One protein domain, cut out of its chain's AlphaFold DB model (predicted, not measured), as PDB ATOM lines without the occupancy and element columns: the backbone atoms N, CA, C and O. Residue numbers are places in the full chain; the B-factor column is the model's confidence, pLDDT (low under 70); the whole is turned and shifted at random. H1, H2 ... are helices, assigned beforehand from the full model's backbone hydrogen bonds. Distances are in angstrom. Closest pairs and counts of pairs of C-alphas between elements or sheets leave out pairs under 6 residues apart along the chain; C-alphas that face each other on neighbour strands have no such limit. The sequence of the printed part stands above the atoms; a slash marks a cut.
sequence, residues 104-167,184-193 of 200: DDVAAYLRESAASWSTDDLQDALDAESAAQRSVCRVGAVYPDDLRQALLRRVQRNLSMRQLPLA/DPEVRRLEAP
ATOM      1  N   ASP A 104      39.735  21.168 -63.788       90.88
ATOM      2  CA  ASP A 104      39.467  19.724 -63.829       90.88
ATOM      3  C   ASP A 104      38.130  19.413 -64.518       90.88
ATOM      4  O   ASP A 104      38.049  18.498 -65.338       90.88
ATOM      5  N   ASP A 105      37.084  20.209 -64.260       93.56
ATOM      6  CA  ASP A 105      35.794  20.072 -64.951       93.56
ATOM      7  C   ASP A 105      35.921  20.373 -66.450       93.56
ATOM      8  O   ASP A 105      35.302  19.701 -67.280       93.56
ATOM      9  N   VAL A 106      36.734  21.374 -66.810       94.44
ATOM     10  CA  VAL A 106      37.051  21.693 -68.209       94.44
ATOM     11  C   VAL A 106      37.800  20.534 -68.858       94.44
ATOM     12  O   VAL A 106      37.407  20.093 -69.938       94.44
ATOM     13  N   ALA A 107      38.838  20.002 -68.210       94.62
ATOM     14  CA  ALA A 107      39.593  18.864 -68.720       94.62
ATOM     15  C   ALA A 107      38.690  17.632 -68.904       94.62
ATOM     16  O   ALA A 107      38.696  17.006 -69.966       94.62
ATOM     17  N   ALA A 108      37.830  17.336 -67.927       95.81
ATOM     18  CA  ALA A 108      36.844  16.263 -68.019       95.81
ATOM     19  C   ALA A 108      35.851  16.475 -69.177       95.81
ATOM     20  O   ALA A 108      35.480  15.518 -69.862       95.81
ATOM     21  N   TYR A 109      35.439  17.722 -69.430       95.81
ATOM     22  CA  TYR A 109      34.560  18.073 -70.547       95.81
ATOM     23  C   TYR A 109      35.243  17.903 -71.913       95.81
ATOM     24  O   TYR A 109      34.632  17.381 -72.846       95.81
ATOM     25  N   LEU A 110      36.514  18.299 -72.021       94.62
ATOM     26  CA  LEU A 110      37.327  18.176 -73.237       94.62
ATOM     27  C   LEU A 110      37.789  16.739 -73.517       94.62
ATOM     28  O   LEU A 110      38.102  16.420 -74.666       94.62
ATOM     29  N   ARG A 111      37.805  15.872 -72.496       94.69
ATOM     30  CA  ARG A 111      38.274  14.481 -72.574       94.69
ATOM     31  C   ARG A 111      39.709  14.424 -73.113       94.69
ATOM     32  O   ARG A 111      40.580  15.123 -72.613       94.69
ATOM     33  N   GLU A 112      39.960  13.615 -74.138       91.19
ATOM     34  CA  GLU A 112      41.285  13.424 -74.743       91.19
ATOM     35  C   GLU A 112      41.891  14.737 -75.266       91.19
ATOM     36  O   GLU A 112      43.099  14.939 -75.159       91.19
ATOM     37  N   SER A 113      41.062  15.679 -75.735       88.56
ATOM     38  CA  SER A 113      41.523  16.986 -76.224       88.56
ATOM     39  C   SER A 113      42.125  17.873 -75.130       88.56
ATOM     40  O   SER A 113      42.791  18.854 -75.455       88.56
ATOM     41  N   ALA A 114      41.905  17.558 -73.847       89.88
ATOM     42  CA  ALA A 114      42.503  18.290 -72.733       89.88
ATOM     43  C   ALA A 114      44.034  18.166 -72.714       89.88
ATOM     44  O   ALA A 114      44.710  19.110 -72.323       89.88
ATOM     45  N   ALA A 115      44.583  17.038 -73.185       90.69
ATOM     46  CA  ALA A 115      46.025  16.780 -73.193       90.69
ATOM     47  C   ALA A 115      46.821  17.747 -74.090       90.69
ATOM     48  O   ALA A 115      48.035  17.862 -73.947       90.69
ATOM     49  N   SER A 116      46.142  18.450 -75.001       91.75
ATOM     50  CA  SER A 116      46.741  19.455 -75.886       91.75
ATOM     51  C   SER A 116      46.914  20.832 -75.234       91.75
ATOM     52  O   SER A 116      47.393  21.748 -75.899       91.75
ATOM     53  N   TRP A 117      46.504  21.000 -73.973       91.44
ATOM     54  CA  TRP A 117      46.491  22.284 -73.271       91.44
ATOM     55  C   TRP A 117      47.171  22.167 -71.913       91.44
ATOM     56  O   TRP A 117      46.958  21.197 -71.182       91.44
ATOM     57  N   SER A 118      47.973  23.168 -71.551       91.62
ATOM     58  CA  SER A 118      48.490  23.260 -70.188       91.62
ATOM     59  C   SER A 118      47.372  23.659 -69.216       91.62
ATOM     60  O   SER A 118      46.371  24.259 -69.612       91.62
ATOM     61  N   THR A 119      47.537  23.367 -67.925       84.12
ATOM     62  CA  THR A 119      46.590  23.825 -66.895       84.12
ATOM     63  C   THR A 119      46.451  25.350 -66.889       84.12
ATOM     64  O   THR A 119      45.343  25.848 -66.691       84.12
ATOM     65  N   ASP A 120      47.533  26.079 -67.175       83.19
ATOM     66  CA  ASP A 120      47.522  27.540 -67.278       83.19
ATOM     67  C   ASP A 120      46.686  28.016 -68.479       83.19
ATOM     68  O   ASP A 120      45.893  28.945 -68.338       83.19
ATOM     69  N   ASP A 121      46.768  27.340 -69.633       85.81
ATOM     70  CA  ASP A 121      45.928  27.649 -70.804       85.81
ATOM     71  C   ASP A 121      44.442  27.387 -70.530       85.81
ATOM     72  O   ASP A 121      43.572  28.159 -70.949       85.81
ATOM     73  N   LEU A 122      44.139  26.292 -69.823       89.44
ATOM     74  CA  LEU A 122      42.773  25.967 -69.411       89.44
ATOM     75  C   LEU A 122      42.228  27.021 -68.443       89.44
ATOM     76  O   LEU A 122      41.072  27.429 -68.576       89.44
ATOM     77  N   GLN A 123      43.054  27.468 -67.495       89.19
ATOM     78  CA  GLN A 123      42.697  28.498 -66.525       89.19
ATOM     79  C   GLN A 123      42.448  29.847 -67.214       89.19
ATOM     80  O   GLN A 123      41.407  30.457 -66.986       89.19
ATOM     81  N   ASP A 124      43.335  30.269 -68.119       82.56
ATOM     82  CA  ASP A 124      43.191  31.510 -68.888       82.56
ATOM     83  C   ASP A 124      41.889  31.531 -69.712       82.56
ATOM     84  O   ASP A 124      41.115  32.493 -69.666       82.56
ATOM     85  N   ALA A 125      41.582  30.438 -70.417       90.56
ATOM     86  CA  ALA A 125      40.338  30.329 -71.176       90.56
ATOM     87  C   ALA A 125      39.092  30.329 -70.268       90.56
ATOM     88  O   ALA A 125      38.084  30.965 -70.595       90.56
ATOM     89  N   LEU A 126      39.152  29.643 -69.121       92.12
ATOM     90  CA  LEU A 126      38.068  29.594 -68.140       92.12
ATOM     91  C   LEU A 126      37.800  30.969 -67.511       92.12
ATOM     92  O   LEU A 126      36.639  31.375 -67.386       92.12
ATOM     93  N   ASP A 127      38.844  31.718 -67.169       85.56
ATOM     94  CA  ASP A 127      38.725  33.064 -66.612       85.56
ATOM     95  C   ASP A 127      38.133  34.040 -67.629       85.56
ATOM     96  O   ASP A 127      37.166  34.747 -67.314       85.56
ATOM     97  N   ALA A 128      38.624  34.015 -68.871       83.12
ATOM     98  CA  ALA A 128      38.114  34.856 -69.949       83.12
ATOM     99  C   ALA A 128      36.619  34.610 -70.219       83.12
ATOM    100  O   ALA A 128      35.813  35.549 -70.233       83.12
ATOM    101  N   GLU A 129      36.212  33.350 -70.390       94.56
ATOM    102  CA  GLU A 129      34.816  33.019 -70.689       94.56
ATOM    103  C   GLU A 129      33.898  33.202 -69.479       94.56
ATOM    104  O   GLU A 129      32.743  33.614 -69.635       94.56
ATOM    105  N   SER A 130      34.397  32.980 -68.261       91.38
ATOM    106  CA  SER A 130      33.613  33.230 -67.051       91.38
ATOM    107  C   SER A 130      33.367  34.725 -66.836       91.38
ATOM    108  O   SER A 130      32.259  35.119 -66.458       91.38
ATOM    109  N   ALA A 131      34.349  35.585 -67.123       84.38
ATOM    110  CA  ALA A 131      34.176  37.035 -67.120       84.38
ATOM    111  C   ALA A 131      33.166  37.477 -68.193       84.38
ATOM    112  O   ALA A 131      32.235  38.238 -67.901       84.38
ATOM    113  N   ALA A 132      33.280  36.936 -69.411       88.56
ATOM    114  CA  ALA A 132      32.346  37.213 -70.496       88.56
ATOM    115  C   ALA A 132      30.911  36.804 -70.129       88.56
ATOM    116  O   ALA A 132      29.978  37.589 -70.314       88.56
ATOM    117  N   GLN A 133      30.711  35.625 -69.543       92.88
ATOM    118  CA  GLN A 133      29.389  35.171 -69.118       92.88
ATOM    119  C   GLN A 133      28.829  36.016 -67.966       92.88
ATOM    120  O   GLN A 133      27.663  36.404 -68.020       92.88
ATOM    121  N   ARG A 134      29.645  36.388 -66.966       90.25
ATOM    122  CA  ARG A 134      29.236  37.290 -65.867       90.25
ATOM    123  C   ARG A 134      28.848  38.685 -66.351       90.25
ATOM    124  O   ARG A 134      28.037  39.352 -65.702       90.25
ATOM    125  N   SER A 135      29.392  39.144 -67.478       88.19
ATOM    126  CA  SER A 135      29.018  40.441 -68.049       88.19
ATOM    127  C   SER A 135      27.546  40.450 -68.486       88.19
ATOM    128  O   SER A 135      26.815  41.388 -68.154       88.19
ATOM    129  N   VAL A 136      27.070  39.354 -69.087       90.88
ATOM    130  CA  VAL A 136      25.728  39.248 -69.686       90.88
ATOM    131  C   VAL A 136      24.706  38.479 -68.844       90.88
ATOM    132  O   VAL A 136      23.509  38.729 -68.984       90.88
ATOM    133  N   CYS A 137      25.137  37.577 -67.963       92.81
ATOM    134  CA  CYS A 137      24.267  36.738 -67.136       92.81
ATOM    135  C   CYS A 137      24.300  37.153 -65.663       92.81
ATOM    136  O   CYS A 137      25.313  37.619 -65.139       92.81
ATOM    137  N   ARG A 138      23.176  36.967 -64.975       88.75
ATOM    138  CA  ARG A 138      23.066  37.055 -63.519       88.75
ATOM    139  C   ARG A 138      23.572  35.742 -62.926       88.75
ATOM    140  O   ARG A 138      22.897  34.723 -63.024       88.75
ATOM    141  N   VAL A 139      24.757  35.781 -62.328       83.12
ATOM    142  CA  VAL A 139      25.336  34.646 -61.601       83.12
ATOM    143  C   VAL A 139      25.008  34.816 -60.119       83.12
ATOM    144  O   VAL A 139      25.322  35.853 -59.536       83.12
ATOM    145  N   GLY A 140      24.315  33.834 -59.540       73.12
ATOM    146  CA  GLY A 140      23.980  33.805 -58.116       73.12
ATOM    147  C   GLY A 140      25.105  33.222 -57.257       73.12
ATOM    148  O   GLY A 140      26.191  32.923 -57.747       73.12
ATOM    149  N   ALA A 141      24.830  33.026 -55.964       68.81
ATOM    150  CA  ALA A 141      25.772  32.384 -55.039       68.81
ATOM    151  C   ALA A 141      26.036  30.903 -55.383       68.81
ATOM    152  O   ALA A 141      27.134  30.403 -55.161       68.81
ATOM    153  N   VAL A 142      25.035  30.225 -55.950       76.81
ATOM    154  CA  VAL A 142      25.143  28.879 -56.528       76.81
ATOM    155  C   VAL A 142      25.151  29.025 -58.043       76.81
ATOM    156  O   VAL A 142      24.331  29.764 -58.593       76.81
ATOM    157  N   TYR A 143      26.079  28.340 -58.703       83.69
ATOM    158  CA  TYR A 143      26.186  28.333 -60.151       83.69
ATOM    159  C   TYR A 143      25.123  27.392 -60.736       83.69
ATOM    160  O   TYR A 143      25.183  26.191 -60.480       83.69
ATOM    161  N   PRO A 144      24.137  27.899 -61.496       89.62
ATOM    162  CA  PRO A 144      23.130  27.046 -62.114       89.62
ATOM    163  C   PRO A 144      23.771  26.082 -63.114       89.62
ATOM    164  O   PRO A 144      24.686  26.472 -63.846       89.62
ATOM    165  N   ASP A 145      23.252  24.857 -63.200       92.62
ATOM    166  CA  ASP A 145      23.758  23.845 -64.136       92.62
ATOM    167  C   ASP A 145      23.719  24.313 -65.597       92.62
ATOM    168  O   ASP A 145      24.639  24.021 -66.362       92.62
ATOM    169  N   ASP A 146      22.717  25.112 -65.971       94.25
ATOM    170  CA  ASP A 146      22.625  25.692 -67.312       94.25
ATOM    171  C   ASP A 146      23.817  26.613 -67.613       94.25
ATOM    172  O   ASP A 146      24.473  26.480 -68.650       94.25
ATOM    173  N   LEU A 147      24.164  27.509 -66.678       94.69
ATOM    174  CA  LEU A 147      25.334  28.377 -66.826       94.69
ATOM    175  C   LEU A 147      26.631  27.573 -66.813       94.69
ATOM    176  O   LEU A 147      27.545  27.905 -67.568       94.69
ATOM    177  N   ARG A 148      26.699  26.510 -66.000       94.44
ATOM    178  CA  ARG A 148      27.848  25.598 -65.915       94.44
ATOM    179  C   ARG A 148      28.128  24.949 -67.270       94.44
ATOM    180  O   ARG A 148      29.248  25.022 -67.770       94.44
ATOM    181  N   GLN A 149      27.100  24.382 -67.900       96.00
ATOM    182  CA  GLN A 149      27.198  23.766 -69.228       96.00
ATOM    183  C   GLN A 149      27.510  24.791 -70.323       96.00
ATOM    184  O   GLN A 149      28.308  24.519 -71.221       96.00
ATOM    185  N   ALA A 150      26.925  25.989 -70.244       95.81
ATOM    186  CA  ALA A 150      27.227  27.066 -71.179       95.81
ATOM    187  C   ALA A 150      28.691  27.521 -71.085       95.81
ATOM    188  O   ALA A 150      29.318  27.757 -72.118       95.81
ATOM    189  N   LEU A 151      29.248  27.614 -69.874       95.25
ATOM    190  CA  LEU A 151      30.641  28.005 -69.659       95.25
ATOM    191  C   LEU A 151      31.612  26.967 -70.231       95.25
ATOM    192  O   LEU A 151      32.509  27.330 -70.983       95.25
ATOM    193  N   LEU A 152      31.391  25.677 -69.960       96.31
ATOM    194  CA  LEU A 152      32.223  24.597 -70.506       96.31
ATOM    195  C   LEU A 152      32.251  24.605 -72.047       96.31
ATOM    196  O   LEU A 152      33.320  24.515 -72.653       96.31
ATOM    197  N   ARG A 153      31.094  24.816 -72.691       95.75
ATOM    198  CA  ARG A 153      30.987  24.956 -74.158       95.75
ATOM    199  C   ARG A 153      31.745  26.164 -74.698       95.75
ATOM    200  O   ARG A 153      32.411  26.073 -75.728       95.75
ATOM    201  N   ARG A 154      31.648  27.305 -74.011       94.88
ATOM    202  CA  ARG A 154      32.387  28.524 -74.366       94.88
ATOM    203  C   ARG A 154      33.892  28.303 -74.308       94.88
ATOM    204  O   ARG A 154      34.575  28.645 -75.269       94.88
ATOM    205  N   VAL A 155      34.379  27.689 -73.231       94.88
ATOM    206  CA  VAL A 155      35.804  27.387 -73.043       94.88
ATOM    207  C   VAL A 155      36.304  26.445 -74.133       94.88
ATOM    208  O   VAL A 155      37.294  26.759 -74.789       94.88
ATOM    209  N   GLN A 156      35.578  25.355 -74.413       94.12
ATOM    210  CA  GLN A 156      35.917  24.457 -75.520       94.12
ATOM    211  C   GLN A 156      36.031  25.221 -76.841       94.12
ATOM    212  O   GLN A 156      37.026  25.081 -77.550       94.12
ATOM    213  N   ARG A 157      35.040  26.057 -77.170       90.62
ATOM    214  CA  ARG A 157      35.054  26.834 -78.412       90.62
ATOM    215  C   ARG A 157      36.228  27.809 -78.469       90.62
ATOM    216  O   ARG A 157      36.846  27.921 -79.522       90.62
ATOM    217  N   ASN A 158      36.525  28.510 -77.377       91.50
ATOM    218  CA  ASN A 158      37.656  29.434 -77.295       91.50
ATOM    219  C   ASN A 158      38.967  28.705 -77.624       91.50
ATOM    220  O   ASN A 158      39.669  29.093 -78.555       91.50
ATOM    221  N   LEU A 159      39.219  27.582 -76.951       91.75
ATOM    222  CA  LEU A 159      40.404  26.753 -77.163       91.75
ATOM    223  C   LEU A 159      40.481  26.207 -78.596       91.75
ATOM    224  O   LEU A 159      41.514  26.325 -79.249       91.75
ATOM    225  N   SER A 160      39.378  25.689 -79.142       87.62
ATOM    226  CA  SER A 160      39.327  25.232 -80.538       87.62
ATOM    227  C   SER A 160      39.639  26.351 -81.535       87.62
ATOM    228  O   SER A 160      40.342  26.122 -82.514       87.62
ATOM    229  N   MET A 161      39.167  27.574 -81.282       84.25
ATOM    230  CA  MET A 161      39.456  28.726 -82.141       84.25
ATOM    231  C   MET A 161      40.915  29.192 -82.031       84.25
ATOM    232  O   MET A 161      41.448  29.680 -83.022       84.25
ATOM    233  N   ARG A 162      41.580  29.016 -80.878       85.50
ATOM    234  CA  ARG A 162      43.017  29.321 -80.714       85.50
ATOM    235  C   ARG A 162      43.914  28.444 -81.594       85.50
ATOM    236  O   ARG A 162      45.002  28.875 -81.956       85.50
ATOM    237  N   GLN A 163      43.470  27.233 -81.940       77.81
ATOM    238  CA  GLN A 163      44.221  26.320 -82.812       77.81
ATOM    239  C   GLN A 163      44.110  26.672 -84.301       77.81
ATOM    240  O   GLN A 163      44.905  26.184 -85.103       77.81
ATOM    241  N   LEU A 164      43.138  27.503 -84.690       73.19
ATOM    242  CA  LEU A 164      42.961  27.913 -86.077       73.19
ATOM    243  C   LEU A 164      43.843  29.133 -86.380       73.19
ATOM    244  O   LEU A 164      43.747  30.143 -85.678       73.19
ATOM    245  N   PRO A 165      44.667  29.093 -87.442       68.25
ATOM    246  CA  PRO A 165      45.347  30.284 -87.923       68.25
ATOM    247  C   PRO A 165      44.332  31.394 -88.206       68.25
ATOM    248  O   PRO A 165      43.307  31.172 -88.860       68.25
ATOM    249  N   LEU A 166      44.626  32.607 -87.737       59.19
ATOM    250  CA  LEU A 166      43.842  33.790 -88.084       59.19
ATOM    251  C   LEU A 166      43.777  33.889 -89.622       59.19
ATOM    252  O   LEU A 166      44.816  33.963 -90.269       59.19
ATOM    253  N   ALA A 167      42.558  33.880 -90.179       49.47
ATOM    254  CA  ALA A 167      42.213  33.863 -91.615       49.47
ATOM    255  C   ALA A 167      42.050  32.496 -92.318       49.47
ATOM    256  O   ALA A 167      41.773  32.487 -93.518       49.47
ATOM    257  N   ASP A 184      27.260  30.106 -80.667       85.44
ATOM    258  CA  ASP A 184      26.721  28.775 -80.372       85.44
ATOM    259  C   ASP A 184      25.244  28.898 -79.920       85.44
ATOM    260  O   ASP A 184      24.964  29.553 -78.903       85.44
ATOM    261  N   PRO A 185      24.282  28.321 -80.672       89.00
ATOM    262  CA  PRO A 185      22.863  28.367 -80.329       89.00
ATOM    263  C   PRO A 185      22.547  27.770 -78.958       89.00
ATOM    264  O   PRO A 185      21.623  28.242 -78.295       89.00
ATOM    265  N   GLU A 186      23.316  26.775 -78.527       93.19
ATOM    266  CA  GLU A 186      23.088  26.070 -77.276       93.19
ATOM    267  C   GLU A 186      23.561  26.892 -76.081       93.19
ATOM    268  O   GLU A 186      22.832  27.024 -75.101       93.19
ATOM    269  N   VAL A 187      24.706  27.573 -76.201       94.69
ATOM    270  CA  VAL A 187      25.130  28.581 -75.214       94.69
ATOM    271  C   VAL A 187      24.051  29.653 -75.056       94.69
ATOM    272  O   VAL A 187      23.715  30.037 -73.940       94.69
ATOM    273  N   ARG A 188      23.442  30.107 -76.160       92.75
ATOM    274  CA  ARG A 188      22.342  31.080 -76.098       92.75
ATOM    275  C   ARG A 188      21.109  30.509 -75.392       92.75
ATOM    276  O   ARG A 188      20.499  31.239 -74.616       92.75
ATOM    277  N   ARG A 189      20.738  29.252 -75.660       95.88
ATOM    278  CA  ARG A 189      19.599  28.577 -75.015       95.88
ATOM    279  C   ARG A 189      19.810  28.457 -73.504       95.88
ATOM    280  O   ARG A 189      18.910  28.802 -72.749       95.88
ATOM    281  N   LEU A 190      20.997  28.019 -73.091       96.75
ATOM    282  CA  LEU A 190      21.375  27.813 -71.692       96.75
ATOM    283  C   LEU A 190      21.519  29.133 -70.915       96.75
ATOM    284  O   LEU A 190      21.150  29.223 -69.753       96.75
ATOM    285  N   GLU A 191      22.011  30.196 -71.553       95.81
ATOM    286  CA  GLU A 191      22.126  31.508 -70.904       95.81
ATOM    287  C   GLU A 191      20.810  32.282 -70.838       95.81
ATOM    288  O   GLU A 191      20.684  33.184 -70.008       95.81
ATOM    289  N   ALA A 192      19.851  31.985 -71.722       94.50
ATOM    290  CA  ALA A 192      18.622  32.762 -71.869       94.50
ATOM    291  C   ALA A 192      17.877  33.014 -70.542       94.50
ATOM    292  O   ALA A 192      17.543  34.177 -70.299       94.50
ATOM    293  N   PRO A 193      17.685  32.023 -69.643       94.19
ATOM    294  CA  PRO A 193      16.993  32.233 -68.366       94.19
ATOM    295  C   PRO A 193      17.724  33.182 -67.407       94.19
ATOM    296  O   PRO A 193      17.121  33.748 -66.497       94.19
TER     297      PRO A 193
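This is residues 104 to 167 and 184 to 193 of the 200 residues of an uncharacterized protein of Micromonospora mirobrigensis (UniProt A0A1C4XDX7). H3 is the core; H2 crosses it as an X, and the shorter H1 and H4 pack on it. The 74 printed residues have four named helices, all helix by class. The whole is compact, with a radius of gyration of the C-alphas of 12.5 A and spans of 33, 29 and 18 A.

H1, residues 104 to 116, begins at C-alpha 104 (39.467, 19.724, -63.829). H2, residues 119 to 136, is 26.1 A long; H3, residues 145 to 162, 26.0 A. H4, residues 185 to 193, ends at C-alpha 193 (16.993, 32.233, -68.366).

The hub, H3, touches H2 at a steep tilt of 57 degrees, C-alphas 155 and 125 closest at 5.7 A. Its closest C-alphas to H1, 152 and 106, are 6.1 A apart; to H4, 150 and 187, 4.8 A. Every O i to N i+4 pair is within hydrogen-bond range in H3, 4 of 9 in H1 beside 7 of 10 O i to N i+3.

C-alphas 167 and 184 are 19.8 A apart across the cut; pLDDT is under 70 at 141 and 165 to 167.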